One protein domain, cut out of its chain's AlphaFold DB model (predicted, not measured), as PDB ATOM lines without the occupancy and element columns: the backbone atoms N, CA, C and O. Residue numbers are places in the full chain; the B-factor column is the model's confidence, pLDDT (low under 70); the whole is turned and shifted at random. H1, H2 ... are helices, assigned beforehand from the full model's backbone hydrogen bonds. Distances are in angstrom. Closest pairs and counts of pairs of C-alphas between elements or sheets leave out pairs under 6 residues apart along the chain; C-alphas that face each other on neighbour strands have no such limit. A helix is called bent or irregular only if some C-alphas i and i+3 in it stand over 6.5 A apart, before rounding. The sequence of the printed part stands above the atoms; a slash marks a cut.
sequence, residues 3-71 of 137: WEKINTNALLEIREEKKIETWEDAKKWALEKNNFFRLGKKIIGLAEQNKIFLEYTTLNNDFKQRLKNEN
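AT A GLANCE: This is residues 3 to 71 of the 137 residues of an uncharacterized protein of Rhizophagus irregularis (UniProt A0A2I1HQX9). A small head of three helices, in which H1 crosses H3 at a steep tilt and H2 lies across the end of H3 far from H4, bears one long free arm, H4. The arm folds off from the end of H3 at a corner; residues 51 to 56, which belong to H4, stick out, and so do residues 58 to 71, of which 58 to 69 belong to H4. The 69 printed residues hold four named helices, in the order H1, H2, H3, H4, and no named strand: the class is all helix. The whole is extended, with a radius of gyration of the C-alphas of 17.2 A and spans of 57 by 22 by 17 A.

HOW THE PARTS SIT: Start with H1, residues 3 to 18, and look for H3, residues 35 to 48: they touch, closest at the C-alphas of Ala 10 and Ile 43, 5.6 A apart. They run opposite ways at a steep tilt of 53 degrees. H1 touches H2, residues 23 to 31, with its residues 11 to 15 alone; the closest C-alphas, of Arg 15 and Ala 26, are 6.0 A apart, and the lines are about perpendicular, at 84 degrees. H2 and H3 only just touch, with 3 pairs of C-alphas within 8 A, and only at the corner by their link; the closest C-alphas are those of Ala 30 and Phe 36, 5.1 A apart. H4, residues 51 to 69, is close to H3 but not clearly touching, closest at the C-alphas of Glu 48 and Leu 54, 6.7 A apart. H4 is apart from H1 and H2. In H1, H2, H3 and H4 every O i to N i+4 pair is within hydrogen-bond range.

IN THESE COORDINATES: Find C-alpha 3 at (-9.920, 2.240, -76.675); from there H1 runs 22.7 A to Lys 18. H2 covers 12.6 A and H3 20.0 A. H4 runs 26.8 A from C-alpha 51 to C-alpha 69 at (-19.398, 16.994, -45.145).

THE WHOLE: The C-alphas farthest apart, of Glu 21 and Asn 71, are 58.6 A apart. The printed part has no cut, and its three links are tight. Look for pLDDT under 70 at residue 63 and residues 66 to 71.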
ATOM      1  N   TRP A   3      -9.560   1.067 -75.872       84.12
ATOM      2  CA  TRP A   3      -9.920   2.240 -76.675       84.12
ATOM      3  C   TRP A   3     -10.208   1.918 -78.142       84.12
ATOM      4  O   TRP A   3     -11.154   2.447 -78.720       84.12
ATOM      5  N   GLU A   4      -9.433   1.018 -78.749       88.75
ATOM      6  CA  GLU A   4      -9.676   0.590 -80.130       88.75
ATOM      7  C   GLU A   4     -11.000  -0.168 -80.238       88.75
ATOM      8  O   GLU A   4     -11.753   0.078 -81.174       88.75
ATOM      9  N   LYS A   5     -11.318  -1.015 -79.246       91.25
ATOM     10  CA  LYS A   5     -12.591  -1.750 -79.189       91.25
ATOM     11  C   LYS A   5     -13.788  -0.806 -79.050       91.25
ATOM     12  O   LYS A   5     -14.796  -0.995 -79.723       91.25
ATOM     13  N   ILE A   6     -13.675   0.225 -78.212       91.06
ATOM     14  CA  ILE A   6     -14.722   1.247 -78.052       91.06
ATOM     15  C   ILE A   6     -14.943   1.987 -79.375       91.06
ATOM     16  O   ILE A   6     -16.082   2.143 -79.811       91.06
ATOM     17  N   ASN A   7     -13.864   2.376 -80.057       89.75
ATOM     18  CA  ASN A   7     -13.955   3.058 -81.347       89.75
ATOM     19  C   ASN A   7     -14.576   2.171 -82.436       89.75
ATOM     20  O   ASN A   7     -15.409   2.648 -83.209       89.75
ATOM     21  N   THR A   8     -14.208   0.886 -82.502       90.75
ATOM     22  CA  THR A   8     -14.815  -0.048 -83.460       90.75
ATOM     23  C   THR A   8     -16.289  -0.278 -83.161       90.75
ATOM     24  O   THR A   8     -17.092  -0.267 -84.088       90.75
ATOM     25  N   ASN A   9     -16.661  -0.418 -81.885       92.12
ATOM     26  CA  ASN A   9     -18.054  -0.604 -81.480       92.12
ATOM     27  C   ASN A   9     -18.900   0.632 -81.804       92.12
ATOM     28  O   ASN A   9     -19.957   0.499 -82.413       92.12
ATOM     29  N   ALA A  10     -18.403   1.836 -81.507       91.69
ATOM     30  CA  ALA A  10     -19.091   3.080 -81.847       91.69
ATOM     31  C   ALA A  10     -19.366   3.197 -83.357       91.69
ATOM     32  O   ALA A  10     -20.453   3.603 -83.770       91.69
ATOM     33  N   LEU A  11     -18.388   2.828 -84.193       89.12
ATOM     34  CA  LEU A  11     -18.549   2.819 -85.648       89.12
ATOM     35  C   LEU A  11     -19.520   1.733 -86.130       89.12
ATOM     36  O   LEU A  11     -20.280   1.989 -87.063       89.12
ATOM     37  N   LEU A  12     -19.521   0.551 -85.504       90.50
ATOM     38  CA  LEU A  12     -20.473  -0.521 -85.815       90.50
ATOM     39  C   LEU A  12     -21.913  -0.096 -85.525       90.50
ATOM     40  O   LEU A  12     -22.757  -0.211 -86.407       90.50
ATOM     41  N   GLU A  13     -22.186   0.483 -84.357       90.44
ATOM     42  CA  GLU A  13     -23.538   0.951 -84.032       90.44
ATOM     43  C   GLU A  13     -24.032   2.024 -85.008       90.44
ATOM     44  O   GLU A  13     -25.195   2.039 -85.398       90.44
ATOM     45  N   ILE A  14     -23.161   2.952 -85.416       89.06
ATOM     46  CA  ILE A  14     -23.519   3.983 -86.401       89.06
ATOM     47  C   ILE A  14     -23.821   3.357 -87.756       89.06
ATOM     48  O   ILE A  14     -24.764   3.769 -88.436       89.06
ATOM     49  N   ARG A  15     -23.015   2.374 -88.158       89.19
ATOM     50  CA  ARG A  15     -23.212   1.640 -89.403       89.19
ATOM     51  C   ARG A  15     -24.577   0.949 -89.411       89.19
ATOM     52  O   ARG A  15     -25.286   1.057 -90.409       89.19
ATOM     53  N   GLU A  16     -24.954   0.307 -88.310       88.94
ATOM     54  CA  GLU A  16     -26.260  -0.338 -88.139       88.94
ATOM     55  C   GLU A  16     -27.412   0.677 -88.157       88.94
ATOM     56  O   GLU A  16     -28.355   0.526 -88.933       88.94
ATOM     57  N   GLU A  17     -27.311   1.768 -87.390       87.81
ATOM     58  CA  GLU A  17     -28.324   2.836 -87.342       87.81
ATOM     59  C   GLU A  17     -28.574   3.487 -88.704       87.81
ATOM     60  O   GLU A  17     -29.703   3.855 -89.041       87.81
ATOM     61  N   LYS A  18     -27.508   3.670 -89.485       84.69
ATOM     62  CA  LYS A  18     -27.552   4.329 -90.793       84.69
ATOM     63  C   LYS A  18     -27.717   3.362 -91.957       84.69
ATOM     64  O   LYS A  18     -27.852   3.834 -93.082       84.69
ATOM     65  N   LYS A  19     -27.744   2.050 -91.695       88.44
ATOM     66  CA  LYS A  19     -27.819   0.987 -92.708       88.44
ATOM     67  C   LYS A  19     -26.729   1.124 -93.780       88.44
ATOM     68  O   LYS A  19     -26.994   0.976 -94.967       88.44
ATOM     69  N   ILE A  20     -25.508   1.451 -93.359       88.00
ATOM     70  CA  ILE A  20     -24.370   1.593 -94.271       88.00
ATOM     71  C   ILE A  20     -23.753   0.208 -94.501       88.00
ATOM     72  O   ILE A  20     -23.322  -0.465 -93.563       88.00
ATOM     73  N   GLU A  21     -23.679  -0.234 -95.751       81.88
ATOM     74  CA  GLU A  21     -23.178  -1.575 -96.071       81.88
ATOM     75  C   GLU A  21     -21.652  -1.678 -95.983       81.88
ATOM     76  O   GLU A  21     -21.148  -2.704 -95.529       81.88
ATOM     77  N   THR A  22     -20.904  -0.619 -96.296       88.44
ATOM     78  CA  THR A  22     -19.432  -0.664 -96.349       88.44
ATOM     79  C   THR A  22     -18.772   0.048 -95.167       88.44
ATOM     80  O   THR A  22     -19.188   1.123 -94.737       88.44
ATOM     81  N   TRP A  23     -17.660  -0.504 -94.676       84.31
ATOM     82  CA  TRP A  23     -16.851   0.143 -93.635       84.31
ATOM     83  C   TRP A  23     -16.207   1.456 -94.104       84.31
ATOM     84  O   TRP A  23     -16.045   2.395 -93.324       84.31
ATOM     85  N   GLU A  24     -15.849   1.545 -95.385       86.69
ATOM     86  CA  GLU A  24     -15.274   2.754 -95.981       86.69
ATOM     87  C   GLU A  24     -16.269   3.910 -96.008       86.69
ATOM     88  O   GLU A  24     -15.912   5.042 -95.684       86.69
ATOM     89  N   ASP A  25     -17.528   3.617 -96.317       87.88
ATOM     90  CA  ASP A  25     -18.593   4.614 -96.348       87.88
ATOM     91  C   ASP A  25     -18.935   5.092 -94.935       87.88
ATOM     92  O   ASP A  25     -19.135   6.286 -94.723       87.88
ATOM     93  N   ALA A  26     -18.877   4.201 -93.939       86.56
ATOM     94  CA  ALA A  26     -19.008   4.582 -92.534       86.56
ATOM     95  C   ALA A  26     -17.871   5.522 -92.085       86.56
ATOM     96  O   ALA A  26     -18.113   6.495 -91.369       86.56
ATOM     97  N   LYS A  27     -16.632   5.283 -92.544       87.44
ATOM     98  CA  LYS A  27     -15.493   6.181 -92.281       87.44
ATOM     99  C   LYS A  27     -15.649   7.530 -92.978       87.44
ATOM    100  O   LYS A  27     -15.412   8.556 -92.346       87.44
ATOM    101  N   LYS A  28     -16.055   7.548 -94.252       90.19
ATOM    102  CA  LYS A  28     -16.333   8.793 -94.986       90.19
ATOM    103  C   LYS A  28     -17.421   9.598 -94.284       90.19
ATOM    104  O   LYS A  28     -17.220  10.776 -94.010       90.19
ATOM    105  N   TRP A  29     -18.508   8.934 -93.895       89.19
ATOM    106  CA  TRP A  29     -19.601   9.534 -93.139       89.19
ATOM    107  C   TRP A  29     -19.124  10.132 -91.811       89.19
ATOM    108  O   TRP A  29     -19.485  11.257 -91.478       89.19
ATOM    109  N   ALA A  30     -18.275   9.420 -91.065       87.25
ATOM    110  CA  ALA A  30     -17.727   9.901 -89.798       87.25
ATOM    111  C   ALA A  30     -16.847  11.156 -89.946       87.25
ATOM    112  O   ALA A  30     -16.776  11.964 -89.019       87.25
ATOM    113  N   LEU A  31     -16.185  11.318 -91.095       87.44
ATOM    114  CA  LEU A  31     -15.314  12.457 -91.401       87.44
ATOM    115  C   LEU A  31     -16.077  13.678 -91.937       87.44
ATOM    116  O   LEU A  31     -15.510  14.771 -91.999       87.44
ATOM    117  N   GLU A  32     -17.354  13.536 -92.296       88.94
ATOM    118  CA  GLU A  32     -18.182  14.672 -92.695       88.94
ATOM    119  C   GLU A  32     -18.400  15.651 -91.528       88.94
ATOM    120  O   GLU A  32     -18.615  15.273 -90.367       88.94
ATOM    121  N   LYS A  33     -18.387  16.953 -91.848       73.75
ATOM    122  CA  LYS A  33     -18.654  18.023 -90.878       73.75
ATOM    123  C   LYS A  33     -20.043  17.802 -90.263       73.75
ATOM    124  O   LYS A  33     -21.016  17.629 -90.985       73.75
ATOM    125  N   ASN A  34     -20.117  17.820 -88.928       82.06
ATOM    126  CA  ASN A  34     -21.270  17.508 -88.055       82.06
ATOM    127  C   ASN A  34     -21.446  16.036 -87.650       82.06
ATOM    128  O   ASN A  34     -21.904  15.784 -86.531       82.06
ATOM    129  N   ASN A  35     -21.055  15.066 -88.477       86.50
ATOM    130  CA  ASN A  35     -21.166  13.646 -88.122       86.50
ATOM    131  C   ASN A  35     -20.058  13.217 -87.156       86.50
ATOM    132  O   ASN A  35     -20.314  12.437 -86.238       86.50
ATOM    133  N   PHE A  36     -18.875  13.827 -87.272       87.19
ATOM    134  CA  PHE A  36     -17.764  13.627 -86.340       87.19
ATOM    135  C   PHE A  36     -18.168  13.846 -84.874       87.19
ATOM    136  O   PHE A  36     -17.866  13.025 -84.012       87.19
ATOM    137  N   PHE A  37     -18.928  14.907 -84.578       88.94
ATOM    138  CA  PHE A  37     -19.406  15.173 -83.216       88.94
ATOM    139  C   PHE A  37     -20.416  14.130 -82.728       88.94
ATOM    140  O   PHE A  37     -20.460  13.833 -81.536       88.94
ATOM    141  N   ARG A  38     -21.225  13.559 -83.630       89.19
ATOM    142  CA  ARG A  38     -22.169  12.484 -83.286       89.19
ATOM    143  C   ARG A  38     -21.426  11.200 -82.939       89.19
ATOM    144  O   ARG A  38     -21.727  10.594 -81.915       89.19
ATOM    145  N   LEU A  39     -20.428  10.838 -83.746       90.75
ATOM    146  CA  LEU A  39     -19.537   9.719 -83.451       90.75
ATOM    147  C   LEU A  39     -18.789   9.950 -82.132       90.75
ATOM    148  O   LEU A  39     -18.782   9.070 -81.279       90.75
ATOM    149  N   GLY A  40     -18.238  11.147 -81.923       89.75
ATOM    150  CA  GLY A  40     -17.564  11.516 -80.679       89.75
ATOM    151  C   GLY A  40     -18.464  11.362 -79.451       89.75
ATOM    152  O   GLY A  40     -18.053  10.751 -78.472       89.75
ATOM    153  N   LYS A  41     -19.721  11.828 -79.516       91.06
ATOM    154  CA  LYS A  41     -20.699  11.624 -78.433       91.06
ATOM    155  C   LYS A  41     -20.947  10.144 -78.132       91.06
ATOM    156  O   LYS A  41     -21.022   9.785 -76.963       91.06
ATOM    157  N   LYS A  42     -21.045   9.292 -79.158       91.00
ATOM    158  CA  LYS A  42     -21.187   7.840 -78.968       91.00
ATOM    159  C   LYS A  42     -19.954   7.210 -78.329       91.00
ATOM    160  O   LYS A  42     -20.092   6.453 -77.378       91.00
ATOM    161  N   ILE A  43     -18.761   7.561 -78.810       92.56
ATOM    162  CA  ILE A  43     -17.493   7.085 -78.240       92.56
ATOM    163  C   ILE A  43     -17.398   7.474 -76.761       92.56
ATOM    164  O   ILE A  43     -17.058   6.629 -75.937       92.56
ATOM    165  N   ILE A  44     -17.738   8.721 -76.416       90.12
ATOM    166  CA  ILE A  44     -17.749   9.196 -75.027       90.12
ATOM    167  C   ILE A  44     -18.759   8.400 -74.196       90.12
ATOM    168  O   ILE A  44     -18.385   7.896 -73.146       90.12
ATOM    169  N   GLY A  45     -19.988   8.201 -74.681       89.50
ATOM    170  CA  GLY A  45     -20.997   7.420 -73.958       89.50
ATOM    171  C   GLY A  45     -20.564   5.973 -73.688       89.50
ATOM    172  O   GLY A  45     -20.727   5.475 -72.577       89.50
ATOM    173  N   LEU A  46     -19.946   5.310 -74.669       90.62
ATOM    174  CA  LEU A  46     -19.396   3.960 -74.491       90.62
ATOM    175  C   LEU A  46     -18.186   3.941 -73.547       90.62
ATOM    176  O   LEU A  46     -18.013   2.997 -72.777       90.62
ATOM    177  N   ALA A  47     -17.350   4.980 -73.583       88.12
ATOM    178  CA  ALA A  47     -16.226   5.119 -72.666       88.12
ATOM    179  C   ALA A  47     -16.690   5.367 -71.221       88.12
ATOM    180  O   ALA A  47     -16.119   4.787 -70.303       88.12
ATOM    181  N   GLU A  48     -17.743   6.159 -71.012       84.62
ATOM    182  CA  GLU A  48     -18.347   6.418 -69.696       84.62
ATOM    183  C   GLU A  48     -18.972   5.161 -69.077       84.62
ATOM    184  O   GLU A  48     -18.924   4.984 -67.861       84.62
ATOM    185  N   GLN A  49     -19.519   4.263 -69.901       84.62
ATOM    186  CA  GLN A  49     -20.022   2.958 -69.455       84.62
ATOM    187  C   GLN A  49     -18.906   1.980 -69.072       84.62
ATOM    188  O   GLN A  49     -19.172   0.975 -68.406       84.62
ATOM    189  N   ASN A  50     -17.660   2.231 -69.490       86.38
ATOM    190  CA  ASN A  50     -16.554   1.353 -69.146       86.38
ATOM    191  C   ASN A  50     -16.310   1.396 -67.630       86.38
ATOM    192  O   ASN A  50     -16.234   2.458 -67.007       86.38
ATOM    193  N   LYS A  51     -16.143   0.209 -67.043       81.00
ATOM    194  CA  LYS A  51     -15.924   0.003 -65.611       81.00
ATOM    195  C   LYS A  51     -14.789   0.865 -65.055       81.00
ATOM    196  O   LYS A  51     -14.918   1.392 -63.958       81.00
ATOM    197  N   ILE A  52     -13.728   1.070 -65.836       76.56
ATOM    198  CA  ILE A  52     -12.591   1.906 -65.438       76.56
ATOM    199  C   ILE A  52     -13.051   3.352 -65.188       76.56
ATOM    200  O   ILE A  52     -12.743   3.926 -64.148       76.56
ATOM    201  N   PHE A  53     -13.837   3.940 -66.093       77.62
ATOM    202  CA  PHE A  53     -14.355   5.304 -65.922       77.62
ATOM    203  C   PHE A  53     -15.358   5.402 -64.767       77.62
ATOM    204  O   PHE A  53     -15.357   6.389 -64.025       77.62
ATOM    205  N   LEU A  54     -16.174   4.366 -64.561       78.81
ATOM    206  CA  LEU A  54     -17.082   4.289 -63.418       78.81
ATOM    207  C   LEU A  54     -16.323   4.297 -62.083       78.81
ATOM    208  O   LEU A  54     -16.691   5.044 -61.182       78.81
ATOM    209  N   GLU A  55     -15.229   3.545 -61.961       77.94
ATOM    210  CA  GLU A  55     -14.403   3.512 -60.744       77.94
ATOM    211  C   GLU A  55     -13.771   4.879 -60.417       77.94
ATOM    212  O   GLU A  55     -13.729   5.292 -59.258       77.94
ATOM    213  N   TYR A  56     -13.336   5.642 -61.423       70.38
ATOM    214  CA  TYR A  56     -12.791   6.987 -61.193       70.38
ATOM    215  C   TYR A  56     -13.873   8.040 -60.907       70.38
ATOM    216  O   TYR A  56     -13.646   8.967 -60.124       70.38
ATOM    217  N   THR A  57     -15.060   7.921 -61.509       73.50
ATOM    218  CA  THR A  57     -16.173   8.850 -61.243       73.50
ATOM    219  C   THR A  57     -16.768   8.661 -59.848       73.50
ATOM    220  O   THR A  57     -17.092   9.656 -59.195       73.50
ATOM    221  N   THR A  58     -16.855   7.424 -59.348       71.94
ATOM    222  CA  THR A  58     -17.297   7.139 -57.973       71.94
ATOM    223  C   THR A  58     -16.316   7.678 -56.940       71.94
ATOM    224  O   THR A  58     -16.743   8.406 -56.044       71.94
ATOM    225  N   LEU A  59     -15.007   7.445 -57.116       70.12
ATOM    226  CA  LEU A  59     -13.976   8.029 -56.249       70.12
ATOM    227  C   LEU A  59     -14.122   9.555 -56.154       70.12
ATOM    228  O   LEU A  59     -14.109  10.115 -55.061       70.12
ATOM    229  N   ASN A  60     -14.341  10.236 -57.282       73.88
ATOM    230  CA  ASN A  60     -14.521  11.690 -57.307       73.88
ATOM    231  C   ASN A  60     -15.786  12.161 -56.557       73.88
ATOM    232  O   ASN A  60     -15.790  13.230 -55.941       73.88
ATOM    233  N   ASN A  61     -16.868  11.379 -56.580       73.50
ATOM    234  CA  ASN A  61     -18.086  11.703 -55.836       73.50
ATOM    235  C   ASN A  61     -17.888  11.564 -54.324       73.50
ATOM    236  O   ASN A  61     -18.340  12.439 -53.583       73.50
ATOM    237  N   ASP A  62     -17.157  10.547 -53.873       74.19
ATOM    238  CA  ASP A  62     -16.813  10.378 -52.459       74.19
ATOM    239  C   ASP A  62     -15.945  11.537 -51.950       74.19
ATOM    240  O   ASP A  62     -16.175  12.053 -50.855       74.19
ATOM    241  N   PHE A  63     -15.001  12.028 -52.763       69.25
ATOM    242  CA  PHE A  63     -14.229  13.231 -52.427       69.25
ATOM    243  C   PHE A  63     -15.116  14.472 -52.308       69.25
ATOM    244  O   PHE A  63     -14.981  15.228 -51.348       69.25
ATOM    245  N   LYS A  64     -16.070  14.674 -53.226       72.38
ATOM    246  CA  LYS A  64     -17.032  15.786 -53.130       72.38
ATOM    247  C   LYS A  64     -17.935  15.669 -51.904       72.38
ATOM    248  O   LYS A  64     -18.266  16.690 -51.306       72.38
ATOM    249  N   GLN A  65     -18.348  14.457 -51.536       72.31
ATOM    250  CA  GLN A  65     -19.119  14.228 -50.316       72.31
ATOM    251  C   GLN A  65     -18.301  14.578 -49.079       72.31
ATOM    252  O   GLN A  65     -18.815  15.272 -48.211       72.31
ATOM    253  N   ARG A  66     -17.028  14.173 -49.008       69.25
ATOM    254  CA  ARG A  66     -16.129  14.565 -47.911       69.25
ATOM    255  C   ARG A  66     -15.929  16.076 -47.858       69.25
ATOM    256  O   ARG A  66     -16.133  16.652 -46.804       69.25
ATOM    257  N   LEU A  67     -15.672  16.722 -48.995       69.38
ATOM    258  CA  LEU A  67     -15.496  18.175 -49.071       69.38
ATOM    259  C   LEU A  67     -16.738  18.947 -48.584       69.38
ATOM    260  O   LEU A  67     -16.617  19.977 -47.933       69.38
ATOM    261  N   LYS A  68     -17.942  18.450 -48.892       67.44
ATOM    262  CA  LYS A  68     -19.201  19.035 -48.400       67.44
ATOM    263  C   LYS A  68     -19.474  18.695 -46.932       67.44
ATOM    264  O   LYS A  68     -20.006  19.524 -46.208       67.44
ATOM    265  N   ASN A  69     -19.126  17.486 -46.496       62.22
ATOM    266  CA  ASN A  69     -19.398  16.994 -45.145       62.22
ATOM    267  C   ASN A  69     -18.333  17.406 -44.114       62.22
ATOM    268  O   ASN A  69     -18.595  17.294 -42.918       62.22
ATOM    269  N   GLU A  70     -17.161  17.897 -44.526       57.53
ATOM    270  CA  GLU A  70     -16.100  18.363 -43.616       57.53
ATOM    271  C   GLU A  70     -16.492  19.613 -42.810       57.53
ATOM    272  O   GLU A  70     -15.895  19.871 -41.768       57.53
ATOM    273  N   ASN A  71     -17.583  20.296 -43.176       56.72
ATOM    274  CA  ASN A  71     -18.189  21.341 -42.348       56.72
ATOM    275  C   ASN A  71     -19.387  20.856 -41.509       56.72
ATOM    276  O   ASN A  71     -20.082  21.653 -40.891       56.72
TER     277      ASN A  71